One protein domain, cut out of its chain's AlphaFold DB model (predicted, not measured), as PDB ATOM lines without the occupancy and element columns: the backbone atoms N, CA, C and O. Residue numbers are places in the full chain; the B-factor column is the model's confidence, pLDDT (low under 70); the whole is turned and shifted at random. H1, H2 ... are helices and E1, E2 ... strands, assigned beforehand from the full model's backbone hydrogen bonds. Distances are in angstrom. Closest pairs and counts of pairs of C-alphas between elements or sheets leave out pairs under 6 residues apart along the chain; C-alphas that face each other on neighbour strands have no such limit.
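Overview. This is residues 506 to 580 of the 711 residues of the protein "Nucleoid-associated protein" of Candidatus Woesearchaeota archaeon (UniProt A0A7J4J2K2). A short two-stranded ribbon, E1 and E2, with H3 near it, and two side-by-side helices, H1 and H2, make a small body; residues 568 to 580, with H4, stick out as an arm. The printed part has 75 residues, mostly helix by class, in the order H1, E1, H2, H3, E2, H4. It is only just compact, close to loose, with a radius of gyration of the C-alphas of 13.7 A and spans of 40 by 33 by 20 A.

Arrangement. E1, residues 520 to 522, and E2, residues 559 to 561, are antiparallel neighbours at 146 degrees; N 521 and O 560, 2.9 A apart, are within hydrogen-bond range. The closest C-alphas of E2 and H3, residues 550 to 555, are those of Phe 559 and Leu 553, 5.7 A apart. H1, residues 506 to 514, touches H2, residues 528 to 536, the same way at a shallow tilt of 24 degrees; their closest C-alphas, of Ala 512 and Trp 535, are 4.4 A apart. H4, residues 572 to 579, touches no helix. Every O i to N i+4 pair in H1, H2, H3 and H4 is within hydrogen-bond range.

Along the chain. H1, 12.8 A long, begins at C-alpha 506 (138.852, 138.558, 115.201). H2 measures 12.0 A; H4, 10.5 A, ends at C-alpha 579 (142.231, 156.571, 140.183).

Size, cuts and confidence. The farthest C-alphas, of Leu 527 and Ser 573, are 40.3 A apart. The printed part has no cut. The link from H2 to H3 is long, 13 residues; pLDDT is under 70 at residues 540, 542 and 543.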
ATOM      1  N   LYS A 506     137.674 138.618 114.331       92.88
ATOM      2  CA  LYS A 506     138.852 138.558 115.201       92.88
ATOM      3  C   LYS A 506     139.272 139.946 115.687       92.88
ATOM      4  O   LYS A 506     139.528 140.097 116.876       92.88
ATOM      5  N   ASP A 507     139.300 140.942 114.800       94.25
ATOM      6  CA  ASP A 507     139.649 142.315 115.181       94.25
ATOM      7  C   ASP A 507     138.684 142.847 116.246       94.25
ATOM      8  O   ASP A 507     139.128 143.347 117.276       94.25
ATOM      9  N   PHE A 508     137.371 142.686 116.052       93.94
ATOM     10  CA  PHE A 508     136.377 143.130 117.034       93.94
ATOM     11  C   PHE A 508     136.499 142.405 118.374       93.94
ATOM     12  O   PHE A 508     136.449 143.055 119.417       93.94
ATOM     13  N   THR A 509     136.706 141.085 118.370       92.81
ATOM     14  CA  THR A 509     136.918 140.326 119.607       92.81
ATOM     15  C   THR A 509     138.152 140.824 120.355       92.81
ATOM     16  O   THR A 509     138.074 141.090 121.551       92.81
ATOM     17  N   GLU A 510     139.286 140.986 119.671       93.38
ATOM     18  CA  GLU A 510     140.523 141.452 120.300       93.38
ATOM     19  C   GLU A 510     140.398 142.894 120.816       93.38
ATOM     20  O   GLU A 510     140.871 143.186 121.914       93.38
ATOM     21  N   MET A 511     139.726 143.786 120.078       94.25
ATOM     22  CA  MET A 511     139.450 145.158 120.524       94.25
ATOM     23  C   MET A 511     138.532 145.188 121.751       94.25
ATOM     24  O   MET A 511     138.782 145.948 122.682       94.25
ATOM     25  N   ALA A 512     137.489 144.353 121.786       92.19
ATOM     26  CA  ALA A 512     136.594 144.249 122.940       92.19
ATOM     27  C   ALA A 512     137.346 143.791 124.199       92.19
ATOM     28  O   ALA A 512     137.116 144.310 125.290       92.19
ATOM     29  N   LEU A 513     138.296 142.865 124.037       91.88
ATOM     30  CA  LEU A 513     139.099 142.324 125.133       91.88
ATOM     31  C   LEU A 513     140.055 143.337 125.778       91.88
ATOM     32  O   LEU A 513     140.441 143.138 126.927       91.88
ATOM     33  N   VAL A 514     140.386 144.443 125.103       91.75
ATOM     34  CA  VAL A 514     141.133 145.564 125.711       91.75
ATOM     35  C   VAL A 514     140.370 146.157 126.902       91.75
ATOM     36  O   VAL A 514     140.978 146.569 127.891       91.75
ATOM     37  N   HIS A 515     139.039 146.154 126.829       91.44
ATOM     38  CA  HIS A 515     138.130 146.733 127.826       91.44
ATOM     39  C   HIS A 515     137.469 145.667 128.707       91.44
ATOM     40  O   HIS A 515     136.549 145.975 129.463       91.44
ATOM     41  N   ALA A 516     137.912 144.412 128.593       93.12
ATOM     42  CA  ALA A 516     137.318 143.282 129.287       93.12
ATOM     43  C   ALA A 516     137.992 142.968 130.634       93.12
ATOM     44  O   ALA A 516     139.185 143.248 130.818       93.12
ATOM     45  N   PRO A 517     137.261 142.311 131.550       93.31
ATOM     46  CA  PRO A 517     137.832 141.703 132.737       93.31
ATOM     47  C   PRO A 517     138.839 140.600 132.368       93.31
ATOM     48  O   PRO A 517     138.632 139.795 131.459       93.31
ATOM     49  N   GLN A 518     139.933 140.533 133.117       92.31
ATOM     50  CA  GLN A 518     140.966 139.511 133.047       92.31
ATOM     51  C   GLN A 518     140.483 138.178 133.641       92.31
ATOM     52  O   GLN A 518     139.598 138.108 134.502       92.31
ATOM     53  N   GLY A 519     141.119 137.091 133.202       91.44
ATOM     54  CA  GLY A 519     140.789 135.741 133.658       91.44
ATOM     55  C   GLY A 519     139.596 135.117 132.943       91.44
ATOM     56  O   GLY A 519     138.901 134.286 133.526       91.44
ATOM     57  N   TYR A 520     139.372 135.501 131.689       92.44
ATOM     58  CA  TYR A 520     138.389 134.901 130.795       92.44
ATOM     59  C   TYR A 520     139.063 134.485 129.487       92.44
ATOM     60  O   TYR A 520     139.955 135.170 128.988       92.44
ATOM     61  N   ARG A 521     138.634 133.355 128.920       90.56
ATOM     62  CA  ARG A 521     139.068 132.872 127.602       90.56
ATOM     63  C   ARG A 521     137.859 132.639 126.711       90.56
ATOM     64  O   ARG A 521     136.834 132.132 127.169       90.56
ATOM     65  N   ALA A 522     137.981 132.991 125.435       89.75
ATOM     66  CA  ALA A 522     136.956 132.690 124.445       89.75
ATOM     67  C   ALA A 522     136.823 131.167 124.267       89.75
ATOM     68  O   ALA A 522     137.826 130.465 124.137       89.75
ATOM     69  N   LYS A 523     135.589 130.653 124.242       91.00
ATOM     70  CA  LYS A 523     135.313 129.221 124.019       91.00
ATOM     71  C   LYS A 523     135.532 128.798 122.566       91.00
ATOM     72  O   LYS A 523     135.802 127.632 122.299       91.00
ATOM     73  N   ARG A 524     135.357 129.735 121.631       89.94
ATOM     74  CA  ARG A 524     135.458 129.534 120.180       89.94
ATOM     75  C   ARG A 524     135.772 130.847 119.472       89.94
ATOM     76  O   ARG A 524     135.702 131.912 120.078       89.94
ATOM     77  N   THR A 525     136.040 130.771 118.175       88.38
ATOM     78  CA  THR A 525     136.033 131.940 117.291       88.38
ATOM     79  C   THR A 525     134.611 132.494 117.162       88.38
ATOM     80  O   THR A 525     133.644 131.732 117.061       88.38
ATOM     81  N   PHE A 526     134.478 133.818 117.214       91.38
ATOM     82  CA  PHE A 526     133.179 134.490 117.179       91.38
ATOM     83  C   PHE A 526     132.730 134.707 115.738       91.38
ATOM     84  O   PHE A 526     133.559 134.895 114.845       91.38
ATOM     85  N   LEU A 527     131.414 134.692 115.526       92.88
ATOM     86  CA  LEU A 527     130.825 135.223 114.304       92.88
ATOM     87  C   LEU A 527     131.000 136.746 114.282       92.88
ATOM     88  O   LEU A 527     131.214 137.378 115.319       92.88
ATOM     89  N   TYR A 528     130.916 137.337 113.093       89.56
ATOM     90  CA  TYR A 528     131.124 138.771 112.919       89.56
ATOM     91  C   TYR A 528     130.148 139.596 113.771       89.56
ATOM     92  O   TYR A 528     130.571 140.500 114.490       89.56
ATOM     93  N   GLU A 529     128.868 139.224 113.760       90.44
ATOM     94  CA  GLU A 529     127.779 139.876 114.494       90.44
ATOM     95  C   GLU A 529     127.949 139.760 116.017       90.44
ATOM     96  O   GLU A 529     127.661 140.696 116.762       90.44
ATOM     97  N   GLU A 530     128.468 138.628 116.491       92.12
ATOM     98  CA  GLU A 530     128.752 138.402 117.911       92.12
ATOM     99  C   GLU A 530     129.926 139.266 118.381       92.12
ATOM    100  O   GLU A 530     129.873 139.885 119.445       92.12
ATOM    101  N   ALA A 531     130.984 139.332 117.571       91.75
ATOM    102  CA  ALA A 531     132.181 140.094 117.890       91.75
ATOM    103  C   ALA A 531     131.917 141.606 117.881       91.75
ATOM    104  O   ALA A 531     132.315 142.299 118.819       91.75
ATOM    105  N   ILE A 532     131.211 142.113 116.863       90.06
ATOM    106  CA  ILE A 532     130.838 143.530 116.800       90.06
ATOM    107  C   ILE A 532     129.862 143.899 117.921       90.06
ATOM    108  O   ILE A 532     130.017 144.960 118.515       90.06
ATOM    109  N   GLY A 533     128.909 143.021 118.261       88.94
ATOM    110  CA  GLY A 533     127.977 143.236 119.367       88.94
ATOM    111  C   GLY A 533     128.691 143.339 120.715       88.94
ATOM    112  O   GLY A 533     128.390 144.230 121.507       88.94
ATOM    113  N   LEU A 534     129.693 142.485 120.952       89.31
ATOM    114  CA  LEU A 534     130.523 142.564 122.153       89.31
ATOM    115  C   LEU A 534     131.356 143.850 122.192       89.31
ATOM    116  O   LEU A 534     131.394 144.523 123.219       89.31
ATOM    117  N   TRP A 535     132.007 144.211 121.087       90.31
ATOM    118  CA  TRP A 535     132.793 145.442 121.017       90.31
ATOM    119  C   TRP A 535     131.922 146.695 121.180       90.31
ATOM    120  O   TRP A 535     132.311 147.617 121.896       90.31
ATOM    121  N   ALA A 536     130.720 146.720 120.599       87.19
ATOM    122  CA  ALA A 536     129.793 147.848 120.683       87.19
ATOM    123  C   ALA A 536     129.381 148.184 122.128       87.19
ATOM    124  O   ALA A 536     129.192 149.356 122.446       87.19
ATOM    125  N   LYS A 537     129.336 147.191 123.031       86.50
ATOM    126  CA  LYS A 537     129.091 147.419 124.468       86.50
ATOM    127  C   LYS A 537     130.157 148.299 125.139       86.50
ATOM    128  O   LYS A 537     129.878 148.896 126.171       86.50
ATOM    129  N   THR A 538     131.349 148.422 124.548       86.56
ATOM    130  CA  THR A 538     132.459 149.265 125.044       86.56
ATOM    131  C   THR A 538     132.401 150.723 124.553       86.56
ATOM    132  O   THR A 538     133.318 151.515 124.794       86.56
ATOM    133  N   LEU A 539     131.378 151.093 123.777       81.56
ATOM    134  CA  LEU A 539     131.169 152.461 123.296       81.56
ATOM    135  C   LEU A 539     130.383 153.282 124.329       81.56
ATOM    136  O   LEU A 539     129.579 152.726 125.070       81.56
ATOM    137  N   ALA A 540     130.561 154.607 124.348       68.06
ATOM    138  CA  ALA A 540     129.734 155.503 125.163       68.06
ATOM    139  C   ALA A 540     128.316 155.601 124.579       68.06
ATOM    140  O   ALA A 540     128.012 156.483 123.780       68.06
ATOM    141  N   GLN A 541     127.450 154.667 124.959       70.44
ATOM    142  CA  GLN A 541     126.036 154.648 124.595       70.44
ATOM    143  C   GLN A 541     125.176 154.479 125.846       70.44
ATOM    144  O   GLN A 541     125.656 154.042 126.893       70.44
ATOM    145  N   GLN A 542     123.898 154.838 125.747       58.28
ATOM    146  CA  GLN A 542     122.953 154.720 126.853       58.28
ATOM    147  C   GLN A 542     122.926 153.272 127.381       58.28
ATOM    148  O   GLN A 542     122.648 152.342 126.627       58.28
ATOM    149  N   GLY A 543     123.247 153.088 128.666       63.09
ATOM    150  CA  GLY A 543     123.333 151.772 129.311       63.09
ATOM    151  C   GLY A 543     124.696 151.064 129.225       63.09
ATOM    152  O   GLY A 543     124.816 149.963 129.755       63.09
ATOM    153  N   SER A 544     125.721 151.660 128.600       70.56
ATOM    154  CA  SER A 544     127.103 151.158 128.662       70.56
ATOM    155  C   SER A 544     127.839 151.697 129.887       70.56
ATOM    156  O   SER A 544     127.654 152.848 130.278       70.56
ATOM    157  N   THR A 545     128.739 150.882 130.441       74.25
ATOM    158  CA  THR A 545     129.624 151.277 131.540       74.25
ATOM    159  C   THR A 545     130.999 151.770 131.067       74.25
ATOM    160  O   THR A 545     131.860 152.079 131.886       74.25
ATOM    161  N   GLY A 546     131.246 151.808 129.750       77.56
ATOM    162  CA  GLY A 546     132.564 152.091 129.164       77.56
ATOM    163  C   GLY A 546     133.578 150.941 129.281       77.56
ATOM    164  O   GLY A 546     134.633 150.995 128.649       77.56
ATOM    165  N   LEU A 547     133.249 149.884 130.029       87.94
ATOM    166  CA  LEU A 547     134.005 148.641 130.185       87.94
ATOM    167  C   LEU A 547     133.073 147.443 129.942       87.94
ATOM    168  O   LEU A 547     131.854 147.580 129.976       87.94
ATOM    169  N   LEU A 548     133.624 146.255 129.695       91.44
ATOM    170  CA  LEU A 548     132.830 145.025 129.798       91.44
ATOM    171  C   LEU A 548     132.890 144.520 131.232       91.44
ATOM    172  O   LEU A 548     133.936 144.616 131.864       91.44
ATOM    173  N   THR A 549     131.804 143.935 131.716       91.69
ATOM    174  CA  THR A 549     131.740 143.307 133.042       91.69
ATOM    175  C   THR A 549     131.944 141.796 132.958       91.69
ATOM    176  O   THR A 549     131.830 141.187 131.889       91.69
ATOM    177  N   SER A 550     132.224 141.154 134.091       92.00
ATOM    178  CA  SER A 550     132.249 139.691 134.194       92.00
ATOM    179  C   SER A 550     130.919 139.088 133.734       92.00
ATOM    180  O   SER A 550     130.909 138.102 132.995       92.00
ATOM    181  N   ASP A 551     129.803 139.734 134.080       90.25
ATOM    182  CA  ASP A 551     128.462 139.324 133.670       90.25
ATOM    183  C   ASP A 551     128.258 139.459 132.159       90.25
ATOM    184  O   ASP A 551     127.667 138.568 131.550       90.25
ATOM    185  N   ASP A 552     128.786 140.503 131.510       90.38
ATOM    186  CA  ASP A 552     128.745 140.626 130.045       90.38
ATOM    187  C   ASP A 552     129.432 139.447 129.354       90.38
ATOM    188  O   ASP A 552     128.929 138.926 128.354       90.38
ATOM    189  N   LEU A 553     130.578 139.015 129.889       92.25
ATOM    190  CA  LEU A 553     131.318 137.884 129.344       92.25
ATOM    191  C   LEU A 553     130.604 136.557 129.620       92.25
ATOM    192  O   LEU A 553     130.488 135.725 128.717       92.25
ATOM    193  N   GLU A 554     130.107 136.351 130.837       90.19
ATOM    194  CA  GLU A 554     129.449 135.108 131.255       90.19
ATOM    195  C   GLU A 554     128.087 134.923 130.578       90.19
ATOM    196  O   GLU A 554     127.832 133.868 129.991       90.19
ATOM    197  N   SER A 555     127.248 135.961 130.583       87.12
ATOM    198  CA  SER A 555     125.906 135.942 129.983       87.12
ATOM    199  C   SER A 555     125.929 135.807 128.463       87.12
ATOM    200  O   SER A 555     125.000 135.239 127.891       87.12
ATOM    201  N   SER A 556     127.006 136.243 127.797       85.56
ATOM    202  CA  SER A 556     127.168 136.023 126.355       85.56
ATOM    203  C   SER A 556     127.246 134.537 125.986       85.56
ATOM    204  O   SER A 556     127.024 134.166 124.837       85.56
ATOM    205  N   GLY A 557     127.636 133.674 126.932       86.06
ATOM    206  CA  GLY A 557     127.925 132.266 126.676       86.06
ATOM    207  C   GLY A 557     129.204 132.026 125.863       86.06
ATOM    208  O   GLY A 557     129.616 130.870 125.732       86.06
ATOM    209  N   LEU A 558     129.871 133.077 125.375       88.50
ATOM    210  CA  LEU A 558     131.037 133.007 124.489       88.50
ATOM    211  C   LEU A 558     132.367 132.838 125.237       88.50
ATOM    212  O   LEU A 558     133.360 132.412 124.640       88.50
ATOM    213  N   PHE A 559     132.386 133.118 126.542       93.88
ATOM    214  CA  PHE A 559     133.578 133.058 127.385       93.88
ATOM    215  C   PHE A 559     133.464 132.015 128.494       93.88
ATOM    216  O   PHE A 559     132.373 131.647 128.936       93.88
ATOM    217  N   VAL A 560     134.618 131.525 128.943       92.81
ATOM    218  CA  VAL A 560     134.773 130.687 130.135       92.81
ATOM    219  C   VAL A 560     135.823 131.298 131.059       92.81
ATOM    220  O   VAL A 560     136.799 131.889 130.589       92.81
ATOM    221  N   LYS A 561     135.626 131.158 132.374       91.81
ATOM    222  CA  LYS A 561     136.609 131.570 133.381       91.81
ATOM    223  C   LYS A 561     137.905 130.784 133.209       91.81
ATOM    224  O   LYS A 561     137.897 129.560 133.091       91.81
ATOM    225  N   ASP A 562     139.014 131.503 133.236       90.75
ATOM    226  CA  ASP A 562     140.345 130.932 133.288       90.75
ATOM    227  C   ASP A 562     140.679 130.537 134.730       90.75
ATOM    228  O   ASP A 562     140.964 131.393 135.566       90.75
ATOM    229  N   SER A 563     140.663 129.238 135.022       85.19
ATOM    230  CA  SER A 563     140.989 128.712 136.353       85.19
ATOM    231  C   SER A 563     142.441 128.952 136.779       85.19
ATOM    232  O   SER A 563     142.739 128.865 137.967       85.19
ATOM    233  N   SER A 564     143.339 129.261 135.838       88.62
ATOM    234  CA  SER A 564     144.743 129.577 136.128       88.62
ATOM    235  C   SER A 564     144.984 131.055 136.445       88.62
ATOM    236  O   SER A 564     146.060 131.410 136.926       88.62
ATOM    237  N   TYR A 565     143.993 131.921 136.210       90.81
ATOM    238  CA  TYR A 565     144.105 133.336 136.538       90.81
ATOM    239  C   TYR A 565     143.888 133.563 138.035       90.81
ATOM    240  O   TYR A 565     142.811 133.302 138.572       90.81
ATOM    241  N   ILE A 566     144.912 134.095 138.699       88.56
ATOM    242  CA  ILE A 566     144.862 134.455 140.115       88.56
ATOM    243  C   ILE A 566     144.716 135.980 140.205       88.56
ATOM    244  O   ILE A 566     145.693 136.694 139.972       88.56
ATOM    245  N   PRO A 567     143.519 136.505 140.523       87.69
ATOM    246  CA  PRO A 567     143.323 137.942 140.620       87.69
ATOM    247  C   PRO A 567     144.035 138.537 141.835       87.69
ATOM    248  O   PRO A 567     143.967 138.004 142.946       87.69
ATOM    249  N   ARG A 568     144.611 139.726 141.653       89.44
ATOM    250  CA  ARG A 568     145.044 140.570 142.768       89.44
ATOM    251  C   ARG A 568     143.854 141.376 143.279       89.44
ATOM    252  O   ARG A 568     143.554 142.438 142.739       89.44
ATOM    253  N   LYS A 569     143.181 140.865 144.310       92.12
ATOM    254  CA  LYS A 569     142.100 141.599 144.983       92.12
ATOM    255  C   LYS A 569     142.607 142.941 145.511       92.12
ATOM    256  O   LYS A 569     143.760 143.046 145.927       92.12
ATOM    257  N   ARG A 570     141.731 143.940 145.486       92.06
ATOM    258  CA  ARG A 570     142.001 145.304 145.935       92.06
ATOM    259  C   ARG A 570     140.915 145.754 146.902       92.06
ATOM    260  O   ARG A 570     139.770 145.312 146.826       92.06
ATOM    261  N   THR A 571     141.284 146.648 147.801       89.56
ATOM    262  CA  THR A 571     140.362 147.413 148.647       89.56
ATOM    263  C   THR A 571     139.859 148.655 147.908       89.56
ATOM    264  O   THR A 571     140.497 149.120 146.960       89.56
ATOM    265  N   SER A 572     138.755 149.250 148.367       84.88
ATOM    266  CA  SER A 572     138.259 150.524 147.819       84.88
ATOM    267  C   SER A 572     139.308 151.640 147.921       84.88
ATOM    268  O   SER A 572     139.515 152.367 146.959       84.88
ATOM    269  N   SER A 573     140.080 151.692 149.015       84.38
ATOM    270  CA  SER A 573     141.171 152.670 149.175       84.38
ATOM    271  C   SER A 573     142.313 152.472 148.168       84.38
ATOM    272  O   SER A 573     142.915 153.439 147.700       84.38
ATOM    273  N   GLU A 574     142.637 151.227 147.810       88.75
ATOM    274  CA  GLU A 574     143.618 150.959 146.752       88.75
ATOM    275  C   GLU A 574     143.084 151.362 145.374       88.75
ATOM    276  O   GLU A 574     143.841 151.910 144.574       88.75
ATOM    277  N   LEU A 575     141.790 151.147 145.112       85.50
ATOM    278  CA  LEU A 575     141.130 151.591 143.884       85.50
ATOM    279  C   LEU A 575     141.121 153.126 143.768       85.50
ATOM    280  O   LEU A 575     141.510 153.660 142.734       85.50
ATOM    281  N   GLU A 576     140.786 153.839 144.842       81.94
ATOM    282  CA  GLU A 576     140.859 155.308 144.927       81.94
ATOM    283  C   GLU A 576     142.267 155.836 144.624       81.94
ATOM    284  O   GLU A 576     142.447 156.744 143.811       81.94
ATOM    285  N   LYS A 577     143.295 155.223 145.229       84.81
ATOM    286  CA  LYS A 577     144.698 155.582 144.971       84.81
ATOM    287  C   LYS A 577     145.091 155.382 143.510       84.81
ATOM    288  O   LYS A 577     145.856 156.187 142.986       84.81
ATOM    289  N   LEU A 578     144.596 154.327 142.859       85.69
ATOM    290  CA  LEU A 578     144.852 154.074 141.437       85.69
ATOM    291  C   LEU A 578     144.178 155.107 140.533       85.69
ATOM    292  O   LEU A 578     144.756 155.484 139.516       85.69
ATOM    293  N   LEU A 579     142.984 155.556 140.911       81.81
ATOM    294  CA  LEU A 579     142.231 156.571 140.183       81.81
ATOM    295  C   LEU A 579     142.762 157.988 140.419       81.81
ATOM    296  O   LEU A 579     142.444 158.880 139.644       81.81
ATOM    297  N   GLY A 580     143.567 158.212 141.464       70.56
ATOM    298  CA  GLY A 580     144.045 159.550 141.827       70.56
ATOM    299  C   GLY A 580     142.929 160.470 142.335       70.56
ATOM    300  O   GLY A 580     143.127 161.676 142.447       70.56
TER     301      GLY A 580